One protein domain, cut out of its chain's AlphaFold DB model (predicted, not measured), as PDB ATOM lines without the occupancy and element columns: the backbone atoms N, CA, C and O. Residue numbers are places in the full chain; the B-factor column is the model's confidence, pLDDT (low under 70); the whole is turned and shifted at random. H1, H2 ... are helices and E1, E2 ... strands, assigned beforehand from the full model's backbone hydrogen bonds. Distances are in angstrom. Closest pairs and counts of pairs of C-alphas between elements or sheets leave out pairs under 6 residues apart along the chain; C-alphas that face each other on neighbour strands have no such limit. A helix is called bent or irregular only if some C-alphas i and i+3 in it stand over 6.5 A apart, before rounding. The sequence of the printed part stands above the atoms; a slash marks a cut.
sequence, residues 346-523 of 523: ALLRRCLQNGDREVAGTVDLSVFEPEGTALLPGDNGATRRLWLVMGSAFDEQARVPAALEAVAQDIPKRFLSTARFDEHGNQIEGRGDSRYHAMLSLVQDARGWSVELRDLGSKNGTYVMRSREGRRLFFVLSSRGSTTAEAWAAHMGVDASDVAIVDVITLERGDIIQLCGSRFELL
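What this domain is: This is residues 346 to 523 of the 523 residues of the protein "FHA domain-containing protein" of [Collinsella] massiliensis (UniProt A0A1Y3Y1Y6). Two strongly twisted sheets, one of seven strands and one of five, stand partly face to face as a sandwich; H3 packs on E10 at one edge of the larger sheet, and H1 covers part of the smaller one. The printed part has 178 residues, of mixed class, with twelve named strands and three named helices in the order E1 E2 E3 E4 H1 H2 E5 E6 E7 E8 E9 H3 E10 E11 E12. The larger sheet, mixed, runs E2 E1 E12 E11 E8 E9 E10; the smaller branches at E4. The whole is compact and rounded, with a radius of gyration of the C-alphas of 16.0 A and spans of 42 by 37 by 31 A.

How they stand to each other: E1, residues 346 to 351, and E2, residues 357 to 364, form a hairpin, with N 348 and O 361 within hydrogen-bond range at 2.8 A. In the branched sheet E3, residues 374 to 376, and E4, residues 384 to 392, form a hairpin, N 374 to O 386 being 2.9 A. H1, residues 402 to 407, is irregular, with C-alphas 403 and 406 7.6 A apart; its height over this sheet is 8.7 A, and it is only just over E4, with 3 C-alphas falling on it. H2, residues 411 to 414, stands at the sheet's level. E5, residues 415 to 418, is parallel to E4, N 416 to O 389 being 2.8 A; E4, H1, H2 and E5 make a strand-helix-strand unit, parallel neighbour strands joined through helices, with a right-handed crossover. On the other side of E4 lies antiparallel E6, residues 438 to 445, with N 387 to O 440 3.0 A; it forms a hairpin with E7, residues 448 to 455, N 441 to O 452 being 2.9 A. E8, residues 462 to 468, and E9, residues 471 to 477, form a hairpin, N 466 to O 473 being 2.9 A. H3, residues 485 to 492, leads to E10, residues 499 to 502, parallel to E9, in a second right-handed unit; the closest C-alphas of H3 and E10, Ala 485 and Val 499, are 5.6 A apart. E11, residues 512 to 514, and E12, residues 519 to 522, form a hairpin between E8 and E1, with N 465 to O 512 and N 349 to O 521 both 2.8 A. Every O i to N i+4 pair is within range in H3; H1 has 0 of 2, but 2 of 3 O i to N i+3 pairs, and H2 is too short.

Where its parts are: E1 begins at C-alpha 346, (218.126, 216.194, 314.723), and E12 ends at C-alpha 522, (221.482, 210.000, 314.254). E4 is 23.9 A long and bends by 51 degrees at residue 387.

The domain as a whole: The C-alphas farthest apart, of Gly 381 and His 424, are 48.7 A apart. The printed part has no cut; the link E5 to E6, residues 419 to 437, is long, and 419 to 433 have pLDDT under 70.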
ATOM      1  N   ALA A 346     217.303 217.334 315.100       81.50
ATOM      2  CA  ALA A 346     218.126 216.194 314.723       81.50
ATOM      3  C   ALA A 346     219.536 216.347 315.295       81.50
ATOM      4  O   ALA A 346     220.196 217.373 315.100       81.50
ATOM      5  N   LEU A 347     220.023 215.295 315.954       81.75
ATOM      6  CA  LEU A 347     221.343 215.282 316.578       81.75
ATOM      7  C   LEU A 347     222.229 214.240 315.895       81.75
ATOM      8  O   LEU A 347     221.945 213.043 315.936       81.75
ATOM      9  N   LEU A 348     223.341 214.676 315.307       88.69
ATOM     10  CA  LEU A 348     224.388 213.777 314.838       88.69
ATOM     11  C   LEU A 348     225.399 213.578 315.962       88.69
ATOM     12  O   LEU A 348     226.097 214.511 316.352       88.69
ATOM     13  N   ARG A 349     225.525 212.351 316.459       82.88
ATOM     14  CA  ARG A 349     226.543 211.978 317.442       82.88
ATOM     15  C   ARG A 349     227.685 211.241 316.774       82.88
ATOM     16  O   ARG A 349     227.441 210.281 316.056       82.88
ATOM     17  N   ARG A 350     228.932 211.624 317.029       79.62
ATOM     18  CA  ARG A 350     230.088 210.798 316.670       79.62
ATOM     19  C   ARG A 350     230.281 209.746 317.752       79.62
ATOM     20  O   ARG A 350     230.482 210.078 318.916       79.62
ATOM     21  N   CYS A 351     230.220 208.479 317.360       68.69
ATOM     22  CA  CYS A 351     230.574 207.357 318.213       68.69
ATOM     23  C   CYS A 351     232.079 207.157 318.135       68.69
ATOM     24  O   CYS A 351     232.638 206.810 317.088       68.69
ATOM     25  N   LEU A 352     232.729 207.375 319.257       60.62
ATOM     26  CA  LEU A 352     234.161 207.251 319.358       60.62
ATOM     27  C   LEU A 352     234.522 205.762 319.468       60.62
ATOM     28  O   LEU A 352     233.672 204.937 319.813       60.62
ATOM     29  N   GLN A 353     235.765 205.371 319.142       50.97
ATOM     30  CA  GLN A 353     236.197 203.948 319.224       50.97
ATOM     31  C   GLN A 353     235.958 203.335 320.591       50.97
ATOM     32  O   GLN A 353     235.946 202.124 320.806       50.97
ATOM     33  N   ASN A 354     235.805 204.239 321.518       45.41
ATOM     34  CA  ASN A 354     235.807 203.986 322.877       45.41
ATOM     35  C   ASN A 354     234.356 204.171 323.432       45.41
ATOM     36  O   ASN A 354     234.049 203.977 324.582       45.41
ATOM     37  N   GLY A 355     233.337 204.286 322.588       49.69
ATOM     38  CA  GLY A 355     231.946 204.135 323.038       49.69
ATOM     39  C   GLY A 355     231.357 205.389 323.681       49.69
ATOM     40  O   GLY A 355     230.128 205.501 323.714       49.69
ATOM     41  N   ASP A 356     232.189 206.373 324.023       50.28
ATOM     42  CA  ASP A 356     231.764 207.756 324.177       50.28
ATOM     43  C   ASP A 356     231.077 208.279 322.917       50.28
ATOM     44  O   ASP A 356     231.335 207.862 321.776       50.28
ATOM     45  N   ARG A 357     230.179 209.237 323.146       60.12
ATOM     46  CA  ARG A 357     229.399 209.892 322.103       60.12
ATOM     47  C   ARG A 357     229.519 211.394 322.278       60.12
ATOM     48  O   ARG A 357     229.026 211.932 323.262       60.12
ATOM     49  N   GLU A 358     230.107 212.063 321.299       64.44
ATOM     50  CA  GLU A 358     230.102 213.527 321.232       64.44
ATOM     51  C   GLU A 358     229.022 213.993 320.253       64.44
ATOM     52  O   GLU A 358     228.795 213.353 319.221       64.44
ATOM     53  N   VAL A 359     228.340 215.099 320.555       75.00
ATOM     54  CA  VAL A 359     227.450 215.743 319.582       75.00
ATOM     55  C   VAL A 359     228.327 216.428 318.540       75.00
ATOM     56  O   VAL A 359     229.083 217.344 318.841       75.00
ATOM     57  N   ALA A 360     228.249 215.930 317.314       77.88
ATOM     58  CA  ALA A 360     229.043 216.370 316.177       77.88
ATOM     59  C   ALA A 360     228.301 217.387 315.295       77.88
ATOM     60  O   ALA A 360     228.918 218.071 314.483       77.88
ATOM     61  N   GLY A 361     226.982 217.481 315.454       81.62
ATOM     62  CA  GLY A 361     226.164 218.524 314.860       81.62
ATOM     63  C   GLY A 361     224.722 218.436 315.330       81.62
ATOM     64  O   GLY A 361     224.228 217.351 315.641       81.62
ATOM     65  N   THR A 362     224.051 219.580 315.347       85.06
ATOM     66  CA  THR A 362     222.617 219.699 315.622       85.06
ATOM     67  C   THR A 362     221.950 220.464 314.486       85.06
ATOM     68  O   THR A 362     222.612 221.232 313.777       85.06
ATOM     69  N   VAL A 363     220.665 220.206 314.251       84.44
ATOM     70  CA  VAL A 363     219.853 220.997 313.322       84.44
ATOM     71  C   VAL A 363     218.371 220.890 313.655       84.44
ATOM     72  O   VAL A 363     217.858 219.796 313.882       84.44
ATOM     73  N   ASP A 364     217.670 222.019 313.656       79.75
ATOM     74  CA  ASP A 364     216.219 222.052 313.838       79.75
ATOM     75  C   ASP A 364     215.501 221.808 312.500       79.75
ATOM     76  O   ASP A 364     215.645 222.570 311.543       79.75
ATOM     77  N   LEU A 365     214.724 220.726 312.428       80.12
ATOM     78  CA  LEU A 365     213.930 220.325 311.263       80.12
ATOM     79  C   LEU A 365     212.507 220.908 311.276       80.12
ATOM     80  O   LEU A 365     211.741 220.659 310.342       80.12
ATOM     81  N   SER A 366     212.115 221.632 312.328       79.00
ATOM     82  CA  SER A 366     210.772 222.211 312.470       79.00
ATOM     83  C   SER A 366     210.623 223.586 311.810       79.00
ATOM     84  O   SER A 366     209.504 224.029 311.541       79.00
ATOM     85  N   VAL A 367     211.741 224.244 311.500       77.12
ATOM     86  CA  VAL A 367     211.774 225.584 310.904       77.12
ATOM     87  C   VAL A 367     211.790 225.546 309.373       77.12
ATOM     88  O   VAL A 367     212.261 224.597 308.743       77.12
ATOM     89  N   PHE A 368     211.279 226.610 308.748       79.69
ATOM     90  CA  PHE A 368     211.232 226.717 307.286       79.69
ATOM     91  C   PHE A 368     212.637 226.770 306.665       79.69
ATOM     92  O   PHE A 368     212.889 226.116 305.657       79.69
ATOM     93  N   GLU A 369     213.564 227.484 307.306       84.31
ATOM     94  CA  GLU A 369     214.977 227.526 306.934       84.31
ATOM     95  C   GLU A 369     215.850 227.098 308.117       84.31
ATOM     96  O   GLU A 369     216.112 227.909 309.003       84.31
ATOM     97  N   PRO A 370     216.308 225.835 308.145       84.06
ATOM     98  CA  PRO A 370     217.175 225.338 309.204       84.06
ATOM     99  C   PRO A 370     218.473 226.139 309.288       84.06
ATOM    100  O   PRO A 370     219.267 226.167 308.335       84.06
ATOM    101  N   GLU A 371     218.692 226.797 310.425       82.19
ATOM    102  CA  GLU A 371     219.939 227.503 310.703       82.19
ATOM    103  C   GLU A 371     221.129 226.542 310.638       82.19
ATOM    104  O   GLU A 371     221.000 225.328 310.790       82.19
ATOM    105  N   GLY A 372     222.315 227.071 310.333       81.12
ATOM    106  CA  GLY A 372     223.485 226.209 310.194       81.12
ATOM    107  C   GLY A 372     223.405 225.253 308.993       81.12
ATOM    108  O   GLY A 372     224.076 224.225 308.999       81.12
ATOM    109  N   THR A 373     222.681 225.613 307.924       91.38
ATOM    110  CA  THR A 373     222.678 224.880 306.640       91.38
ATOM    111  C   THR A 373     222.875 225.804 305.428       91.38
ATOM    112  O   THR A 373     222.649 227.012 305.521       91.38
ATOM    113  N   ALA A 374     223.348 225.280 304.290       91.88
ATOM    114  CA  ALA A 374     223.538 226.041 303.042       91.88
ATOM    115  C   ALA A 374     222.645 225.499 301.922       91.88
ATOM    116  O   ALA A 374     222.540 224.290 301.762       91.88
ATOM    117  N   LEU A 375     222.004 226.365 301.136       91.94
ATOM    118  CA  LEU A 375     221.125 225.928 300.049       91.94
ATOM    119  C   LEU A 375     221.926 225.198 298.961       91.94
ATOM    120  O   LEU A 375     222.903 225.732 298.442       91.94
ATOM    121  N   LEU A 376     221.503 223.984 298.614       88.19
ATOM    122  CA  LEU A 376     222.046 223.228 297.490       88.19
ATOM    123  C   LEU A 376     221.174 223.460 296.246       88.19
ATOM    124  O   LEU A 376     219.961 223.637 296.383       88.19
ATOM    125  N   PRO A 377     221.752 223.427 295.031       79.62
ATOM    126  CA  PRO A 377     220.966 223.401 293.804       79.62
ATOM    127  C   PRO A 377     219.997 222.214 293.856       79.62
ATOM    128  O   PRO A 377     220.416 221.072 294.046       79.62
ATOM    129  N   GLY A 378     218.698 222.493 293.771       63.66
ATOM    130  CA  GLY A 378     217.675 221.457 293.828       63.66
ATOM    131  C   GLY A 378     217.583 220.707 292.504       63.66
ATOM    132  O   GLY A 378     217.328 221.319 291.469       63.66
ATOM    133  N   ASP A 379     217.710 219.383 292.548       59.31
ATOM    134  CA  ASP A 379     217.237 218.518 291.470       59.31
ATOM    135  C   ASP A 379     215.732 218.272 291.664       59.31
ATOM    136  O   ASP A 379     215.267 217.990 292.771       59.31
ATOM    137  N   ASN A 380     214.955 218.369 290.583       58.69
ATOM    138  CA  ASN A 380     213.525 218.019 290.540       58.69
ATOM    139  C   ASN A 380     212.583 218.853 291.435       58.69
ATOM    140  O   ASN A 380     211.506 218.385 291.799       58.69
ATOM    141  N   GLY A 381     212.948 220.096 291.765       64.50
ATOM    142  CA  GLY A 381     212.064 221.036 292.470       64.50
ATOM    143  C   GLY A 381     211.940 220.818 293.983       64.50
ATOM    144  O   GLY A 381     211.165 221.522 294.625       64.50
ATOM    145  N   ALA A 382     212.705 219.886 294.562       75.38
ATOM    146  CA  ALA A 382     212.811 219.728 296.009       75.38
ATOM    147  C   ALA A 382     213.830 220.719 296.590       75.38
ATOM    148  O   ALA A 382     214.956 220.831 296.093       75.38
ATOM    149  N   THR A 383     213.464 221.409 297.673       87.12
ATOM    150  CA  THR A 383     214.411 222.243 298.419       87.12
ATOM    151  C   THR A 383     215.406 221.334 299.131       87.12
ATOM    152  O   THR A 383     215.023 220.506 299.962       87.12
ATOM    153  N   ARG A 384     216.695 221.491 298.821       91.62
ATOM    154  CA  ARG A 384     217.780 220.731 299.443       91.62
ATOM    155  C   ARG A 384     218.765 221.681 300.103       91.62
ATOM    156  O   ARG A 384     219.127 222.699 299.521       91.62
ATOM    157  N   ARG A 385     219.223 221.354 301.308       93.62
ATOM    158  CA  ARG A 385     220.213 222.155 302.039       93.62
ATOM    159  C   ARG A 385     221.331 221.263 302.562       93.62
ATOM    160  O   ARG A 385     221.071 220.195 303.096       93.62
ATOM    161  N   LEU A 386     222.579 221.677 302.407       94.50
ATOM    162  CA  LEU A 386     223.735 221.031 303.009       94.50
ATOM    163  C   LEU A 386     223.741 221.307 304.512       94.50
ATOM    164  O   LEU A 386     223.813 222.469 304.915       94.50
ATOM    165  N   TRP A 387     223.726 220.249 305.321       95.12
ATOM    166  CA  TRP A 387     223.958 220.344 306.759       95.12
ATOM    167  C   TRP A 387     225.450 220.203 307.067       95.12
ATOM    168  O   TRP A 387     226.079 221.168 307.500       95.12
ATOM    169  N   LEU A 388     226.031 219.036 306.771       95.62
ATOM    170  CA  LEU A 388     227.421 218.712 307.102       95.62
ATOM    171  C   LEU A 388     228.118 217.954 305.972       95.62
ATOM    172  O   LEU A 388     227.517 217.129 305.283       95.62
ATOM    173  N   VAL A 389     229.422 218.185 305.834       91.62
ATOM    174  CA  VAL A 389     230.328 217.383 305.003       91.62
ATOM    175  C   VAL A 389     231.282 216.641 305.922       91.62
ATOM    176  O   VAL A 389     232.038 217.262 306.658       91.62
ATOM    177  N   MET A 390     231.263 215.314 305.871       90.62
ATOM    178  CA  MET A 390     232.120 214.453 306.676       90.62
ATOM    179  C   MET A 390     233.329 214.014 305.860       90.62
ATOM    180  O   MET A 390     233.180 213.506 304.745       90.62
ATOM    181  N   GLY A 391     234.531 214.152 306.411       81.06
ATOM    182  CA  GLY A 391     235.722 213.578 305.789       81.06
ATOM    183  C   GLY A 391     237.034 213.960 306.457       81.06
ATOM    184  O   GLY A 391     237.060 214.596 307.506       81.06
ATOM    185  N   SER A 392     238.145 213.542 305.862       74.62
ATOM    186  CA  SER A 392     239.472 213.702 306.460       74.62
ATOM    187  C   SER A 392     239.908 215.169 306.540       74.62
ATOM    188  O   SER A 392     239.824 215.916 305.567       74.62
ATOM    189  N   ALA A 393     240.456 215.588 307.684       69.94
ATOM    190  CA  ALA A 393     241.045 216.922 307.835       69.94
ATOM    191  C   ALA A 393     242.303 217.137 306.965       69.94
ATOM    192  O   ALA A 393     242.697 218.277 306.738       69.94
ATOM    193  N   PHE A 394     242.906 216.060 306.458       57.22
ATOM    194  CA  PHE A 394     244.132 216.087 305.666       57.22
ATOM    195  C   PHE A 394     243.820 216.065 304.159       57.22
ATOM    196  O   PHE A 394     242.850 215.434 303.744       57.22
ATOM    197  N   ASP A 395     244.666 216.727 303.359       64.06
ATOM    198  CA  ASP A 395     244.467 217.052 301.930       64.06
ATOM    199  C   ASP A 395     243.481 218.210 301.680       64.06
ATOM    200  O   ASP A 395     242.441 218.068 301.040       64.06
ATOM    201  N   GLU A 396     243.826 219.399 302.185       59.84
ATOM    202  CA  GLU A 396     243.089 220.648 301.917       59.84
ATOM    203  C   GLU A 396     243.057 221.021 300.426       59.84
ATOM    204  O   GLU A 396     242.205 221.801 300.005       59.84
ATOM    205  N   GLN A 397     243.959 220.445 299.626       59.94
ATOM    206  CA  GLN A 397     244.044 220.657 298.183       59.94
ATOM    207  C   GLN A 397     243.188 219.666 297.383       59.94
ATOM    208  O   GLN A 397     243.138 219.763 296.153       59.94
ATOM    209  N   ALA A 398     242.494 218.730 298.043       71.81
ATOM    210  CA  ALA A 398     241.609 217.808 297.353       71.81
ATOM    211  C   ALA A 398     240.537 218.584 296.583       71.81
ATOM    212  O   ALA A 398     239.887 219.498 297.102       71.81
ATOM    213  N   ARG A 399     240.307 218.171 295.335       78.31
ATOM    214  CA  ARG A 399     239.252 218.750 294.508       78.31
ATOM    215  C   ARG A 399     237.891 218.560 295.188       78.31
ATOM    216  O   ARG A 399     237.525 217.436 295.535       78.31
ATOM    217  N   VAL A 400     237.140 219.653 295.321       81.75
ATOM    218  CA  VAL A 400     235.751 219.633 295.799       81.75
ATOM    219  C   VAL A 400     234.906 218.754 294.858       81.75
ATOM    220  O   VAL A 400     234.979 218.939 293.641       81.75
ATOM    221  N   PRO A 401     234.139 217.773 295.371       84.31
ATOM    222  CA  PRO A 401     233.248 216.955 294.560       84.31
ATOM    223  C   PRO A 401     232.200 217.812 293.852       84.31
ATOM    224  O   PRO A 401     231.692 218.760 294.443       84.31
ATOM    225  N   ALA A 402     231.805 217.419 292.638       83.94
ATOM    226  CA  ALA A 402     230.815 218.143 291.831       83.94
ATOM    227  C   ALA A 402     229.518 218.463 292.602       83.94
ATOM    228  O   ALA A 402     228.982 219.559 292.494       83.94
ATOM    229  N   ALA A 403     229.065 217.541 293.460       83.38
ATOM    230  CA  ALA A 403     227.873 217.714 294.297       83.38
ATOM    231  C   ALA A 403     227.963 218.870 295.317       83.38
ATOM    232  O   ALA A 403     226.940 219.295 295.845       83.38
ATOM    233  N   LEU A 404     229.169 219.364 295.612       85.94
ATOM    234  CA  LEU A 404     229.427 220.436 296.575       85.94
ATOM    235  C   LEU A 404     229.973 221.714 295.916       85.94
ATOM    236  O   LEU A 404     230.162 222.708 296.615       85.94
ATOM    237  N   GLU A 405     230.221 221.723 294.599       86.69
ATOM    238  CA  GLU A 405     230.847 222.861 293.898       86.69
ATOM    239  C   GLU A 405     230.060 224.169 294.100       86.69
ATOM    240  O   GLU A 405     230.656 225.210 294.366       86.69
ATOM    241  N   ALA A 406     228.724 224.108 294.075       85.38
ATOM    242  CA  ALA A 406     227.852 225.271 294.265       85.38
ATOM    243  C   ALA A 406     227.921 225.897 295.672       85.38
ATOM    244  O   ALA A 406     227.560 227.058 295.842       85.38
ATOM    245  N   VAL A 407     228.388 225.144 296.672       88.75
ATOM    246  CA  VAL A 407     228.486 225.569 298.082       88.75
ATOM    247  C   VAL A 407     229.925 225.503 298.596       88.75
ATOM    248  O   VAL A 407     230.155 225.465 299.802       88.75
ATOM    249  N   ALA A 408     230.915 225.497 297.695       83.06
ATOM    250  CA  ALA A 408     232.323 225.289 298.036       83.06
ATOM    251  C   ALA A 408     232.841 226.260 299.114       83.06
ATOM    252  O   ALA A 408     233.601 225.866 299.996       83.06
ATOM    253  N   GLN A 409     232.375 227.511 299.074       80.25
ATOM    254  CA  GLN A 409     232.711 228.561 300.041       80.25
ATOM    255  C   GLN A 409     232.174 228.302 301.460       80.25
ATOM    256  O   GLN A 409     232.764 228.769 302.433       80.25
ATOM    257  N   ASP A 410     231.084 227.543 301.588       80.56
ATOM    258  CA  ASP A 410     230.443 227.243 302.870       80.56
ATOM    259  C   ASP A 410     230.985 225.959 303.506       80.56
ATOM    260  O   ASP A 410     230.825 225.758 304.711       80.56
ATOM    261  N   ILE A 411     231.670 225.109 302.729       80.19
ATOM    262  CA  ILE A 411     232.209 223.826 303.200       80.19
ATOM    263  C   ILE A 411     233.048 223.978 304.475       80.19
ATOM    264  O   ILE A 411     232.788 223.211 305.397       80.19
ATOM    265  N   PRO A 412     233.995 224.932 304.615       76.44
ATOM    266  CA  PRO A 412     234.821 225.025 305.822       76.44
ATOM    267  C   PRO A 412     234.014 225.195 307.117       76.44
ATOM    268  O   PRO A 412     234.391 224.645 308.145       76.44
ATOM    269  N   LYS A 413     232.874 225.897 307.062       77.12
ATOM    270  CA  LYS A 413     231.971 226.095 308.211       77.12
ATOM    271  C   LYS A 413     231.091 224.873 308.499       77.12
ATOM    272  O   LYS A 413     230.428 224.823 309.527       77.12
ATOM    273  N   ARG A 414     231.044 223.921 307.567       86.25
ATOM    274  CA  ARG A 414     230.183 222.725 307.577       86.25
ATOM    275  C   ARG A 414     230.979 221.433 307.575       86.25
ATOM    276  O   ARG A 414     230.413 220.352 307.414       86.25
ATOM    277  N   PHE A 415     232.296 221.545 307.689       83.25
ATOM    278  CA  PHE A 415     233.193 220.422 307.574       83.25
ATOM    279  C   PHE A 415     233.339 219.741 308.927       83.25
ATOM    280  O   PHE A 415     233.862 220.316 309.879       83.25
ATOM    281  N   LEU A 416     232.912 218.488 308.987       86.81
ATOM    282  CA  LEU A 416     233.076 217.622 310.135       86.81
ATOM    283  C   LEU A 416     234.250 216.673 309.883       86.81
ATOM    284  O   LEU A 416     234.147 215.715 309.110       86.81
ATOM    285  N   SER A 417     235.372 216.936 310.549       79.81
ATOM    286  CA  SER A 417     236.585 216.131 310.398       79.81
ATOM    287  C   SER A 417     236.386 214.708 310.917       79.81
ATOM    288  O   SER A 417     235.987 214.496 312.058       79.81
ATOM    289  N   THR A 418     236.687 213.700 310.107       71.75
ATOM    290  CA  THR A 418     236.726 212.313 310.568       71.75
ATOM    291  C   THR A 418     238.012 212.068 311.352       71.75
ATOM    292  O   THR A 418     239.077 212.601 311.031       71.75
ATOM    293  N   ALA A 419     237.916 211.287 312.425       61.03
ATOM    294  CA  ALA A 419     238.977 211.151 313.413       61.03
ATOM    295  C   ALA A 419     239.110 209.677 313.836       61.03
ATOM    296  O   ALA A 419     238.136 209.073 314.280       61.03
ATOM    297  N   ARG A 420     240.314 209.086 313.704       51.31
ATOM    298  CA  ARG A 420     240.651 207.745 314.235       51.31
ATOM    299  C   ARG A 420     241.577 207.822 315.419       51.31
ATOM    300  O   ARG A 420     242.481 208.647 315.437       51.31
ATOM    301  N   PHE A 421     241.321 206.995 316.403       50.56
ATOM    302  CA  PHE A 421     241.986 207.050 317.686       50.56
ATOM    303  C   PHE A 421     242.884 205.840 317.799       50.56
ATOM    304  O   PHE A 421     242.536 204.787 317.265       50.56
ATOM    305  N   ASP A 422     244.071 206.007 318.369       46.28
ATOM    306  CA  ASP A 422     244.897 204.850 318.673       46.28
ATOM    307  C   ASP A 422     244.426 204.223 319.982       46.28
ATOM    308  O   ASP A 422     243.533 204.723 320.668       46.28
ATOM    309  N   GLU A 423     245.067 203.120 320.338       38.97
ATOM    310  CA  GLU A 423     244.845 202.371 321.575       38.97
ATOM    311  C   GLU A 423     245.075 203.224 322.839       38.97
ATOM    312  O   GLU A 423     244.691 202.826 323.935       38.97
ATOM    313  N   HIS A 424     245.673 204.410 322.683       37.91
ATOM    314  CA  HIS A 424     245.983 205.370 323.736       37.91
ATOM    315  C   HIS A 424     245.068 206.610 323.693       37.91
ATOM    316  O   HIS A 424     245.289 207.550 324.452       37.91
ATOM    317  N   GLY A 425     244.053 206.637 322.818       38.06
ATOM    318  CA  GLY A 425     243.112 207.752 322.673       38.06
ATOM    319  C   GLY A 425     243.661 208.963 321.907       38.06
ATOM    320  O   GLY A 425     242.979 209.982 321.797       38.06
ATOM    321  N   ASN A 426     244.867 208.878 321.340       43.56
ATOM    322  CA  ASN A 426     245.471 209.992 320.618       43.56
ATOM    323  C   ASN A 426     244.828 210.224 319.263       43.56
ATOM    324  O   ASN A 426     244.281 209.317 318.625       43.56
ATOM    325  N   GLN A 427     245.014 211.456 318.770       45.66
ATOM    326  CA  GLN A 427     244.628 211.795 317.417       45.66
ATOM    327  C   GLN A 427     245.514 211.119 316.375       45.66
ATOM    328  O   GLN A 427     246.442 211.759 315.899       45.66
ATOM    329  N   ILE A 428     245.220 209.886 315.961       47.19
ATOM    330  CA  ILE A 428     245.959 209.263 314.857       47.19
ATOM    331  C   ILE A 428     245.249 209.391 313.514       47.19
ATOM    332  O   ILE A 428     244.064 209.720 313.402       47.19
ATOM    333  N   GLU A 429     246.040 209.146 312.479       45.97
ATOM    334  CA  GLU A 429     245.628 209.064 311.091       45.97
ATOM    335  C   GLU A 429     244.368 208.195 310.935       45.97
ATOM    336  O   GLU A 429     244.344 207.003 311.259       45.97
ATOM    337  N   GLY A 430     243.316 208.775 310.361       45.81
ATOM    338  CA  GLY A 430     242.279 207.993 309.707       45.81
ATOM    339  C   GLY A 430     242.864 207.386 308.445       45.81
ATOM    340  O   GLY A 430     242.694 207.955 307.372       45.81
ATOM    341  N   ARG A 431     243.562 206.247 308.542       49.31
ATOM    342  CA  ARG A 431     243.893 205.471 307.342       49.31
ATOM    343  C   ARG A 431     242.581 205.114 306.650       49.31
ATOM    344  O   ARG A 431     241.883 204.214 307.109       49.31
ATOM    345  N   GLY A 432     242.252 205.828 305.573       59.06
ATOM    346  CA  GLY A 432     241.193 205.432 304.654       59.06
ATOM    347  C   GLY A 432     240.082 206.427 304.328       59.06
ATOM    348  O   GLY A 432     239.443 206.270 303.286       59.06
ATOM    349  N   ASP A 433     239.840 207.452 305.150       69.88
ATOM    350  CA  ASP A 433     238.779 208.416 304.838       69.88
ATOM    351  C   ASP A 433     239.239 209.423 303.772       69.88
ATOM    352  O   ASP A 433     240.351 209.944 303.814       69.88
ATOM    353  N   SER A 434     238.378 209.709 302.795       75.38
ATOM    354  CA  SER A 434     238.647 210.750 301.790       75.38
ATOM    355  C   SER A 434     238.415 212.144 302.384       75.38
ATOM    356  O   SER A 434     237.611 212.269 303.309       75.38
ATOM    357  N   ARG A 435     239.082 213.193 301.866       82.56
ATOM    358  CA  ARG A 435     238.873 214.592 302.310       82.56
ATOM    359  C   ARG A 435     237.390 214.944 302.358       82.56
ATOM    360  O   ARG A 435     236.904 215.422 303.369       82.56
ATOM    361  N   TYR A 436     236.670 214.630 301.291       85.75
ATOM    362  CA  TYR A 436     235.216 214.698 301.237       85.75
ATOM    363  C   TYR A 436     234.710 213.260 301.124       85.75
ATOM    364  O   TYR A 436     234.831 212.651 300.064       85.75
ATOM    365  N   HIS A 437     234.265 212.678 302.238       87.56
ATOM    366  CA  HIS A 437     233.895 211.264 302.314       87.56
ATOM    367  C   HIS A 437     232.398 211.076 302.083       87.56
ATOM    368  O   HIS A 437     231.997 210.333 301.192       87.56
ATOM    369  N   ALA A 438     231.578 211.784 302.854       92.44
ATOM    370  CA  ALA A 438     230.127 211.719 302.780       92.44
ATOM    371  C   ALA A 438     229.514 213.090 303.086       92.44
ATOM    372  O   ALA A 438     230.144 213.927 303.730       92.44
ATOM    373  N   MET A 439     228.283 213.325 302.644       94.81
ATOM    374  CA  MET A 439     227.518 214.521 302.997       94.81
ATOM    375  C   MET A 439     226.179 214.165 303.628       94.81
ATOM    376  O   MET A 439     225.519 213.213 303.211       94.81
ATOM    377  N   LEU A 440     225.777 214.994 304.586       96.38
ATOM    378  CA  LEU A 440     224.444 215.027 305.162       96.38
ATOM    379  C   LEU A 440     223.699 216.235 304.602       96.38
ATOM    380  O   LEU A 440     224.150 217.377 304.723       96.38
ATOM    381  N   SER A 441     222.566 215.973 303.965       94.56
ATOM    382  CA  SER A 441     221.692 216.991 303.387       94.56
ATOM    383  C   SER A 441     220.321 216.944 304.042       94.56
ATOM    384  O   SER A 441     219.843 215.875 304.400       94.56
ATOM    385  N   LEU A 442     219.670 218.094 304.141       93.62
ATOM    386  CA  LEU A 442     218.253 218.189 304.435       93.62
ATOM    387  C   LEU A 442     217.477 218.247 303.126       93.62
ATOM    388  O   LEU A 442     217.837 219.019 302.234       93.62
ATOM    389  N   VAL A 443     216.417 217.456 303.017       91.44
ATOM    390  CA  VAL A 443     215.495 217.470 301.878       91.44
ATOM    391  C   VAL A 443     214.094 217.760 302.379       91.44
ATOM    392  O   VAL A 443     213.596 217.062 303.264       91.44
ATOM    393  N   GLN A 444     213.485 218.806 301.823       88.75
ATOM    394  CA  GLN A 444     212.126 219.209 302.147       88.75
ATOM    395  C   GLN A 444     211.135 218.463 301.258       88.75
ATOM    396  O   GLN A 444     211.230 218.517 300.029       88.75
ATOM    397  N   ASP A 445     210.162 217.808 301.880       81.50
ATOM    398  CA  ASP A 445     209.014 217.212 301.208       81.50
ATOM    399  C   ASP A 445     207.690 217.713 301.819       81.50
ATOM    400  O   ASP A 445     207.658 218.633 302.640       81.50
ATOM    401  N   ALA A 446     206.566 217.115 301.413       76.62
ATOM    402  CA  ALA A 446     205.237 217.478 301.913       76.62
ATOM    403  C   ALA A 446     205.029 217.219 303.423       76.62
ATOM    404  O   ALA A 446     204.024 217.655 303.982       76.62
ATOM    405  N   ARG A 447     205.931 216.479 304.078       72.56
ATOM    406  CA  ARG A 447     205.893 216.112 305.500       72.56
ATOM    407  C   ARG A 447     206.913 216.885 306.341       72.56
ATOM    408  O   ARG A 447     206.878 216.754 307.563       72.56
ATOM    409  N   GLY A 448     207.775 217.688 305.718       82.94
ATOM    410  CA  GLY A 448     208.776 218.518 306.387       82.94
ATOM    411  C   GLY A 448     210.196 218.211 305.919       82.94
ATOM    412  O   GLY A 448     210.412 217.735 304.805       82.94
ATOM    413  N   TRP A 449     211.178 218.521 306.763       86.81
ATOM    414  CA  TRP A 449     212.578 218.210 306.486       86.81
ATOM    415  C   TRP A 449     212.917 216.766 306.856       86.81
ATOM    416  O   TRP A 449     212.523 216.266 307.907       86.81
ATOM    417  N   SER A 450     213.701 216.116 306.001       89.69
ATOM    418  CA  SER A 450     214.299 214.801 306.240       89.69
ATOM    419  C   SER A 450     215.813 214.868 306.070       89.69
ATOM    420  O   SER A 450     216.315 215.696 305.309       89.69
ATOM    421  N   VAL A 451     216.549 214.004 306.775       93.12
ATOM    422  CA  VAL A 451     218.012 213.931 306.672       93.12
ATOM    423  C   VAL A 451     218.399 212.838 305.679       93.12
ATOM    424  O   VAL A 451     218.038 211.678 305.851       93.12
ATOM    425  N   GLU A 452     219.166 213.192 304.655       94.00
ATOM    426  CA  GLU A 452     219.734 212.269 303.675       94.00
ATOM    427  C   GLU A 452     221.252 212.163 303.815       94.00
ATOM    428  O   GLU A 452     221.947 213.171 303.955       94.00
ATOM    429  N   LEU A 453     221.771 210.944 303.683       95.31
ATOM    430  CA  LEU A 453     223.196 210.656 303.578       95.31
ATOM    431  C   LEU A 453     223.556 210.246 302.148       95.31
ATOM    432  O   LEU A 453     222.884 209.404 301.548       95.31
ATOM    433  N   ARG A 454     224.664 210.791 301.636       93.50
ATOM    434  CA  ARG A 454     225.284 210.379 300.370       93.50
ATOM    435  C   ARG A 454     226.799 210.219 300.517       93.50
ATOM    436  O   ARG A 454     227.444 211.070 301.125       93.50
ATOM    437  N   ASP A 455     227.369 209.180 299.907       90.88
ATOM    438  CA  ASP A 455     228.821 209.024 299.745       90.88
ATOM    439  C   ASP A 455     229.338 209.910 298.592       90.88
ATOM    440  O   ASP A 455     228.718 210.012 297.533       90.88
ATOM    441  N   LEU A 456     230.469 210.586 298.791       89.44
ATOM    442  CA  LEU A 456     231.038 211.550 297.838       89.44
ATOM    443  C   LEU A 456     232.098 210.926 296.913       89.44
ATOM    444  O   LEU A 456     233.004 211.608 296.426       89.44
ATOM    445  N   GLY A 457     231.995 209.621 296.660       81.44
ATOM    446  CA  GLY A 457     232.986 208.864 295.904       81.44
ATOM    447  C   GLY A 457     234.229 208.581 296.742       81.44
ATOM    448  O   GLY A 457     235.356 208.720 296.254       81.44
ATOM    449  N   SER A 458     234.014 208.221 298.004       80.00
ATOM    450  CA  SER A 458     235.058 207.860 298.947       80.00
ATOM    451  C   SER A 458     235.838 206.630 298.468       80.00
ATOM    452  O   SER A 458     235.337 205.779 297.729       80.00
ATOM    453  N   LYS A 459     237.107 206.531 298.880       73.69
ATOM    454  CA  LYS A 459     237.962 205.375 298.559       73.69
ATOM    455  C   LYS A 459     237.510 204.088 299.252       73.69
ATOM    456  O   LYS A 459     237.687 203.014 298.690       73.69
ATOM    457  N   ASN A 460     236.953 204.209 300.457       71.69
ATOM    458  CA  ASN A 460     236.725 203.075 301.354       71.69
ATOM    459  C   ASN A 460     235.244 202.792 301.636       71.69
ATOM    460  O   ASN A 460     234.944 201.845 302.362       71.69
ATOM    461  N   GLY A 461     234.340 203.564 301.033       79.88
ATOM    462  CA  GLY A 461     232.901 203.368 301.122       79.88
ATOM    463  C   GLY A 461     232.290 203.829 302.443       79.88
ATOM    464  O   GLY A 461     232.953 203.940 303.476       79.88
ATOM    465  N   THR A 462     230.979 204.040 302.385       87.25
ATOM    466  CA  THR A 462     230.120 204.390 303.516       87.25
ATOM    467  C   THR A 462     229.002 203.361 303.620       87.25
ATOM    468  O   THR A 462     228.493 202.901 302.600       87.25
ATOM    469  N   TYR A 463     228.569 203.015 304.831       86.31
ATOM    470  CA  TYR A 463     227.338 202.245 305.014       86.31
ATOM    471  C   TYR A 463     226.548 202.693 306.242       86.31
ATOM    472  O   TYR A 463     227.098 203.287 307.165       86.31
ATOM    473  N   VAL A 464     225.251 202.399 306.262       91.38
ATOM    474  CA  VAL A 464     224.351 202.670 307.389       91.38
ATOM    475  C   VAL A 464     223.838 201.359 307.961       91.38
ATOM    476  O   VAL A 464     223.379 200.491 307.222       91.38
ATOM    477  N   MET A 465     223.896 201.211 309.280       88.75
ATOM    478  CA  MET A 465     223.260 200.113 309.998       88.75
ATOM    479  C   MET A 465     221.941 200.583 310.596       88.75
ATOM    480  O   MET A 465     221.919 201.521 311.394       88.75
ATOM    481  N   ARG A 466     220.864 199.864 310.281       88.62
ATOM    482  CA  ARG A 466     219.524 200.102 310.821       88.62
ATOM    483  C   ARG A 466     219.033 198.872 311.566       88.62
ATOM    484  O   ARG A 466     219.058 197.760 311.040       88.62
ATOM    485  N   SER A 467     218.553 199.060 312.792       83.38
ATOM    486  CA  SER A 467     217.937 197.977 313.566       83.38
ATOM    487  C   SER A 467     216.424 197.973 313.356       83.38
ATOM    488  O   SER A 467     215.748 198.944 313.685       83.38
ATOM    489  N   ARG A 468     215.867 196.871 312.844       74.25
ATOM    490  CA  ARG A 468     214.429 196.712 312.589       74.25
ATOM    491  C   ARG A 468     213.934 195.364 313.096       74.25
ATOM    492  O   ARG A 468     214.408 194.328 312.654       74.25
ATOM    493  N   GLU A 469     212.963 195.379 314.013       73.88
ATOM    494  CA  GLU A 469     212.257 194.169 314.486       73.88
ATOM    495  C   GLU A 469     213.205 193.054 314.987       73.88
ATOM    496  O   GLU A 469     212.946 191.866 314.834       73.88
ATOM    497  N   GLY A 470     214.329 193.442 315.604       70.31
ATOM    498  CA  GLY A 470     215.354 192.512 316.097       70.31
ATOM    499  C   GLY A 470     216.370 192.053 315.045       70.31
ATOM    500  O   GLY A 470     217.310 191.344 315.394       70.31
ATOM    501  N   ARG A 471     216.225 192.498 313.795       79.31
ATOM    502  CA  ARG A 471     217.130 192.244 312.671       79.31
ATOM    503  C   ARG A 471     217.974 193.491 312.373       79.31
ATOM    504  O   ARG A 471     217.522 194.613 312.609       79.31
ATOM    505  N   ARG A 472     219.208 193.319 311.891       83.75
ATOM    506  CA  ARG A 472     220.091 194.428 311.485       83.75
ATOM    507  C   ARG A 472     220.173 194.460 309.967       83.75
ATOM    508  O   ARG A 472     220.559 193.464 309.377       83.75
ATOM    509  N   LEU A 473     219.812 195.592 309.377       88.81
ATOM    510  CA  LEU A 473     219.923 195.852 307.946       88.81
ATOM    511  C   LEU A 473     221.120 196.770 307.691       88.81
ATOM    512  O   LEU A 473     221.388 197.674 308.487       88.81
ATOM    513  N   PHE A 474     221.811 196.546 306.581       87.50
ATOM    514  CA  PHE A 474     222.997 197.284 306.167       87.50
ATOM    515  C   PHE A 474     222.746 197.929 304.806       87.50
ATOM    516  O   PHE A 474     222.516 197.244 303.814       87.50
ATOM    517  N   PHE A 475     222.813 199.253 304.748       92.50
ATOM    518  CA  PHE A 475     222.676 200.020 303.514       92.50
ATOM    519  C   PHE A 475     224.047 200.536 303.100       92.50
ATOM    520  O   PHE A 475     224.569 201.467 303.708       92.50
ATOM    521  N   VAL A 476     224.655 199.913 302.099       85.88
ATOM    522  CA  VAL A 476     225.981 200.279 301.594       85.88
ATOM    523  C   VAL A 476     225.805 201.333 300.514       85.88
ATOM    524  O   VAL A 476     225.086 201.108 299.541       85.88
ATOM    525  N   LEU A 477     226.448 202.486 300.683       88.38
ATOM    526  CA  LEU A 477     226.352 203.568 299.716       88.38
ATOM    527  C   LEU A 477     227.299 203.343 298.537       88.38
ATOM    528  O   LEU A 477     228.487 203.068 298.729       88.38
ATOM    529  N   SER A 478     226.778 203.487 297.320       82.75
ATOM    530  CA  SER A 478     227.554 203.413 296.081       82.75
ATOM    531  C   SER A 478     228.696 204.439 296.090       82.75
ATOM    532  O   SER A 478     228.468 205.632 296.292       82.75
ATOM    533  N   SER A 479     229.928 203.988 295.838       77.88
ATOM    534  CA  SER A 479     231.134 204.832 295.787       77.88
ATOM    535  C   SER A 479     231.948 204.567 294.506       77.88
ATOM    536  O   SER A 479     231.446 203.972 293.553       77.88
ATOM    537  N   ARG A 480     233.215 205.018 294.436       61.97
ATOM    538  CA  ARG A 480     234.074 204.852 293.237       61.97
ATOM    539  C   ARG A 480     234.325 203.389 292.846       61.97
ATOM    540  O   ARG A 480     234.698 203.142 291.702       61.97
ATOM    541  N   GLY A 481     234.168 202.446 293.775       62.59
ATOM    542  CA  GLY A 481     234.261 201.012 293.509       62.59
ATOM    543  C   GLY A 481     232.876 200.376 293.471       62.59
ATOM    544  O   GLY A 481     232.133 200.462 294.444       62.59
ATOM    545  N   SER A 482     232.528 199.702 292.374       57.25
ATOM    546  CA  SER A 482     231.330 198.863 292.338       57.25
ATOM    547  C   SER A 482     231.549 197.626 293.213       57.25
ATOM    548  O   SER A 482     232.457 196.838 292.938       57.25
ATOM    549  N   THR A 483     230.716 197.435 294.234       70.75
ATOM    550  CA  THR A 483     230.640 196.197 295.025       70.75
ATOM    551  C   THR A 483     229.230 195.621 294.923       70.75
ATOM    552  O   THR A 483     228.273 196.376 294.754       70.75
ATOM    553  N   THR A 484     229.084 194.299 295.005       83.38
ATOM    554  CA  THR A 484     227.759 193.665 295.109       83.38
ATOM    555  C   THR A 484     227.402 193.433 296.575       83.38
ATOM    556  O   THR A 484     228.285 193.404 297.439       83.38
ATOM    557  N   ALA A 485     226.111 193.256 296.860       79.38
ATOM    558  CA  ALA A 485     225.640 192.951 298.209       79.38
ATOM    559  C   ALA A 485     226.299 191.672 298.751       79.38
ATOM    560  O   ALA A 485     226.760 191.658 299.887       79.38
ATOM    561  N   GLU A 486     226.443 190.637 297.921       81.00
ATOM    562  CA  GLU A 486     227.055 189.356 298.288       81.00
ATOM    563  C   GLU A 486     228.545 189.500 298.601       81.00
ATOM    564  O   GLU A 486     229.022 188.961 299.599       81.00
ATOM    565  N   ALA A 487     229.285 190.246 297.775       74.81
ATOM    566  CA  ALA A 487     230.715 190.460 297.972       74.81
ATOM    567  C   ALA A 487     230.993 191.268 299.249       74.81
ATOM    568  O   ALA A 487     231.899 190.934 300.016       74.81
ATOM    569  N   TRP A 488     230.187 192.302 299.506       82.44
ATOM    570  CA  TRP A 488     230.298 193.104 300.721       82.44
ATOM    571  C   TRP A 488     229.891 192.309 301.968       82.44
ATOM    572  O   TRP A 488     230.613 192.311 302.966       82.44
ATOM    573  N   ALA A 489     228.780 191.570 301.897       72.44
ATOM    574  CA  ALA A 489     228.288 190.732 302.986       72.44
ATOM    575  C   ALA A 489     229.308 189.657 303.386       72.44
ATOM    576  O   ALA A 489     229.605 189.496 304.570       72.44
ATOM    577  N   ALA A 490     229.915 188.989 302.397       70.81
ATOM    578  CA  ALA A 490     230.967 188.003 302.617       70.81
ATOM    579  C   ALA A 490     232.207 188.611 303.295       70.81
ATOM    580  O   ALA A 490     232.784 187.986 304.183       70.81
ATOM    581  N   HIS A 491     232.599 189.833 302.917       72.38
ATOM    582  CA  HIS A 491     233.719 190.537 303.545       72.38
ATOM    583  C   HIS A 491     233.437 190.905 305.010       72.38
ATOM    584  O   HIS A 491     234.317 190.781 305.858       72.38
ATOM    585  N   MET A 492     232.208 191.332 305.305       72.81
ATOM    586  CA  MET A 492     231.794 191.792 306.636       72.81
ATOM    587  C   MET A 492     231.279 190.669 307.547       72.81
ATOM    588  O   MET A 492     231.000 190.918 308.720       72.81
ATOM    589  N   GLY A 493     231.153 189.441 307.033       76.12
ATOM    590  CA  GLY A 493     230.645 188.290 307.782       76.12
ATOM    591  C   GLY A 493     229.158 188.393 308.135       76.12
ATOM    592  O   GLY A 493     228.760 187.957 309.215       76.12
ATOM    593  N   VAL A 494     228.344 188.989 307.259       82.69
ATOM    594  CA  VAL A 494     226.888 189.150 307.439       82.69
ATOM    595  C   VAL A 494     226.106 188.453 306.322       82.69
ATOM    596  O   VAL A 494     226.680 188.060 305.307       82.69
ATOM    597  N   ASP A 495     224.797 188.273 306.503       82.44
ATOM    598  CA  ASP A 495     223.926 187.671 305.488       82.44
ATOM    599  C   ASP A 495     223.671 188.665 304.341       82.44
ATOM    600  O   ASP A 495     223.312 189.819 304.578       82.44
ATOM    601  N   ALA A 496     223.836 188.229 303.090       85.88
ATOM    602  CA  ALA A 496     223.615 189.078 301.918       85.88
ATOM    603  C   ALA A 496     222.165 189.581 301.806       85.88
ATOM    604  O   ALA A 496     221.935 190.664 301.276       85.88
ATOM    605  N   SER A 497     221.192 188.842 302.351       89.88
ATOM    606  CA  SER A 497     219.786 189.264 302.404       89.88
ATOM    607  C   SER A 497     219.529 190.442 303.350       89.88
ATOM    608  O   SER A 497     218.474 191.070 303.259       89.88
ATOM    609  N   ASP A 498     220.484 190.765 304.229       86.94
ATOM    610  CA  ASP A 498     220.436 191.925 305.120       86.94
ATOM    611  C   ASP A 498     221.127 193.163 304.520       86.94
ATOM    612  O   ASP A 498     221.149 194.218 305.159       86.94
ATOM    613  N   VAL A 499     221.689 193.061 303.307       84.62
ATOM    614  CA  VAL A 499     222.483 194.117 302.665       84.62
ATOM    615  C   VAL A 499     221.754 194.694 301.451       84.62
ATOM    616  O   VAL A 499     221.328 193.968 300.556       84.62
ATOM    617  N   ALA A 500     221.668 196.020 301.379       91.12
ATOM    618  CA  ALA A 500     221.171 196.754 300.219       91.12
ATOM    619  C   ALA A 500     222.220 197.763 299.739       91.12
ATOM    620  O   ALA A 500     222.764 198.516 300.545       91.12
ATOM    621  N   ILE A 501     222.484 197.801 298.432       88.75
ATOM    622  CA  ILE A 501     223.326 198.836 297.816       88.75
ATOM    623  C   ILE A 501     222.425 199.995 297.377       88.75
ATOM    624  O   ILE A 501     221.427 199.764 296.693       88.75
ATOM    625  N   VAL A 502     222.747 201.224 297.780       91.94
ATOM    626  CA  VAL A 502     221.935 202.426 297.515       91.94
ATOM    627  C   VAL A 502     222.817 203.621 297.153       91.94
ATOM    628  O   VAL A 502     223.932 203.733 297.641       91.94
ATOM    629  N   ASP A 503     222.334 204.566 296.348       88.44
ATOM    630  CA  ASP A 503     223.109 205.788 296.040       88.44
ATOM    631  C   ASP A 503     222.934 206.884 297.104       88.44
ATOM    632  O   ASP A 503     223.804 207.730 297.319       88.44
ATOM    633  N   VAL A 504     221.780 206.878 297.765       90.94
ATOM    634  CA  VAL A 504     221.384 207.817 298.815       90.94
ATOM    635  C   VAL A 504     220.459 207.092 299.784       90.94
ATOM    636  O   VAL A 504     219.720 206.189 299.384       90.94
ATOM    637  N   ILE A 505     220.484 207.486 301.052       93.38
ATOM    638  CA  ILE A 505     219.564 206.962 302.059       93.38
ATOM    639  C   ILE A 505     218.995 208.086 302.916       93.38
ATOM    640  O   ILE A 505     219.739 208.908 303.449       93.38
ATOM    641  N   THR A 506     217.672 208.094 303.074       92.88
ATOM    642  CA  THR A 506     217.001 208.883 304.109       92.88
ATOM    643  C   THR A 506     217.209 208.198 305.454       92.88
ATOM    644  O   THR A 506     216.856 207.024 305.634       92.88
ATOM    645  N   LEU A 507     217.813 208.928 306.382       91.94
ATOM    646  CA  LEU A 507     218.151 208.434 307.703       91.94
ATOM    647  C   LEU A 507     216.924 208.433 308.618       91.94
ATOM    648  O   LEU A 507     216.082 209.330 308.582       91.94
ATOM    649  N   GLU A 508     216.851 207.403 309.450       87.50
ATOM    650  CA  GLU A 508     215.878 207.257 310.525       87.50
ATOM    651  C   GLU A 508     216.557 207.486 311.876       87.50
ATOM    652  O   GLU A 508     217.772 207.328 312.034       87.50
ATOM    653  N   ARG A 509     215.750 207.829 312.881       81.69
ATOM    654  CA  ARG A 509     216.228 207.921 314.258       81.69
ATOM    655  C   ARG A 509     216.828 206.583 314.706       81.69
ATOM    656  O   ARG A 509     216.181 205.541 314.617       81.69
ATOM    657  N   GLY A 510     218.044 206.630 315.240       82.12
ATOM    658  CA  GLY A 510     218.824 205.474 315.680       82.12
ATOM    659  C   GLY A 510     219.678 204.825 314.586       82.12
ATOM    660  O   GLY A 510     220.323 203.810 314.857       82.12
ATOM    661  N   ASP A 511     219.698 205.375 313.369       88.25
ATOM    662  CA  ASP A 511     220.611 204.910 312.327       88.25
ATOM    663  C   ASP A 511     222.067 205.155 312.715       88.25
ATOM    664  O   ASP A 511     222.439 206.221 313.210       88.25
ATOM    665  N   ILE A 512     222.907 204.161 312.433       87.12
ATOM    666  CA  ILE A 512     224.347 204.238 312.651       87.12
ATOM    667  C   ILE A 512     225.034 204.385 311.299       87.12
ATOM    668  O   ILE A 512     224.990 203.471 310.482       87.12
ATOM    669  N   ILE A 513     225.717 205.500 311.082       91.81
ATOM    670  CA  ILE A 513     226.524 205.758 309.891       91.81
ATOM    671  C   ILE A 513     227.945 205.270 310.158       91.81
ATOM    672  O   ILE A 513     228.581 205.689 311.124       91.81
ATOM    673  N   GLN A 514     228.468 204.421 309.288       84.25
ATOM    674  CA  GLN A 514     229.836 203.936 309.350       84.25
ATOM    675  C   GLN A 514     230.620 204.414 308.127       84.25
ATOM    676  O   GLN A 514     230.296 204.087 306.985       84.25
ATOM    677  N   LEU A 515     231.687 205.158 308.402       83.31
ATOM    678  CA  LEU A 515     232.769 205.465 307.470       83.31
ATOM    679  C   LEU A 515     233.950 204.523 307.760       83.31
ATOM    680  O   LEU A 515     233.946 203.785 308.750       83.31
ATOM    681  N   CYS A 516     235.014 204.571 306.960       67.94
ATOM    682  CA  CYS A 516     236.189 203.726 307.195       67.94
ATOM    683  C   CYS A 516     236.863 204.007 308.551       67.94
ATOM    684  O   CYS A 516     237.278 203.087 309.270       67.94
ATOM    685  N   GLY A 517     236.977 205.290 308.904       60.81
ATOM    686  CA  GLY A 517     237.626 205.732 310.132       60.81
ATOM    687  C   GLY A 517     236.693 206.004 311.308       60.81
ATOM    688  O   GLY A 517     237.132 205.913 312.451       60.81
ATOM    689  N   SER A 518     235.437 206.349 311.031       73.00
ATOM    690  CA  SER A 518     234.545 207.004 311.993       73.00
ATOM    691  C   SER A 518     233.149 206.401 311.982       73.00
ATOM    692  O   SER A 518     232.688 205.896 310.960       73.00
ATOM    693  N   ARG A 519     232.468 206.497 313.120       79.19
ATOM    694  CA  ARG A 519     231.095 206.037 313.301       79.19
ATOM    695  C   ARG A 519     230.247 207.182 313.835       79.19
ATOM    696  O   ARG A 519     230.710 207.931 314.690       79.19
ATOM    697  N   PHE A 520     229.017 207.298 313.358       86.44
ATOM    698  CA  PHE A 520     228.053 208.286 313.817       86.44
ATOM    699  C   PHE A 520     226.695 207.639 314.089       86.44
ATOM    700  O   PHE A 520     226.391 206.584 313.541       86.44
ATOM    701  N   GLU A 521     225.891 208.265 314.933       87.62
ATOM    702  CA  GLU A 521     224.518 207.890 315.269       87.62
ATOM    703  C   GLU A 521     223.627 209.116 315.064       87.62
ATOM    704  O   GLU A 521     223.985 210.210 315.503       87.62
ATOM    705  N   LEU A 522     222.487 208.946 314.396       86.94
ATOM    706  CA  LEU A 522     221.482 210.000 314.254       86.94
ATOM    707  C   LEU A 522     220.384 209.811 315.308       86.94
ATOM    708  O   LEU A 522     219.819 208.721 315.394       86.94
ATOM    709  N   LEU A 523     220.072 210.845 316.094       77.69
ATOM    710  CA  LEU A 523     219.033 210.814 317.135       77.69
ATOM    711  C   LEU A 523     217.875 211.767 316.878       77.69
ATOM    712  O   LEU A 523     218.110 212.831 316.264       77.69
TER     713      LEU A 523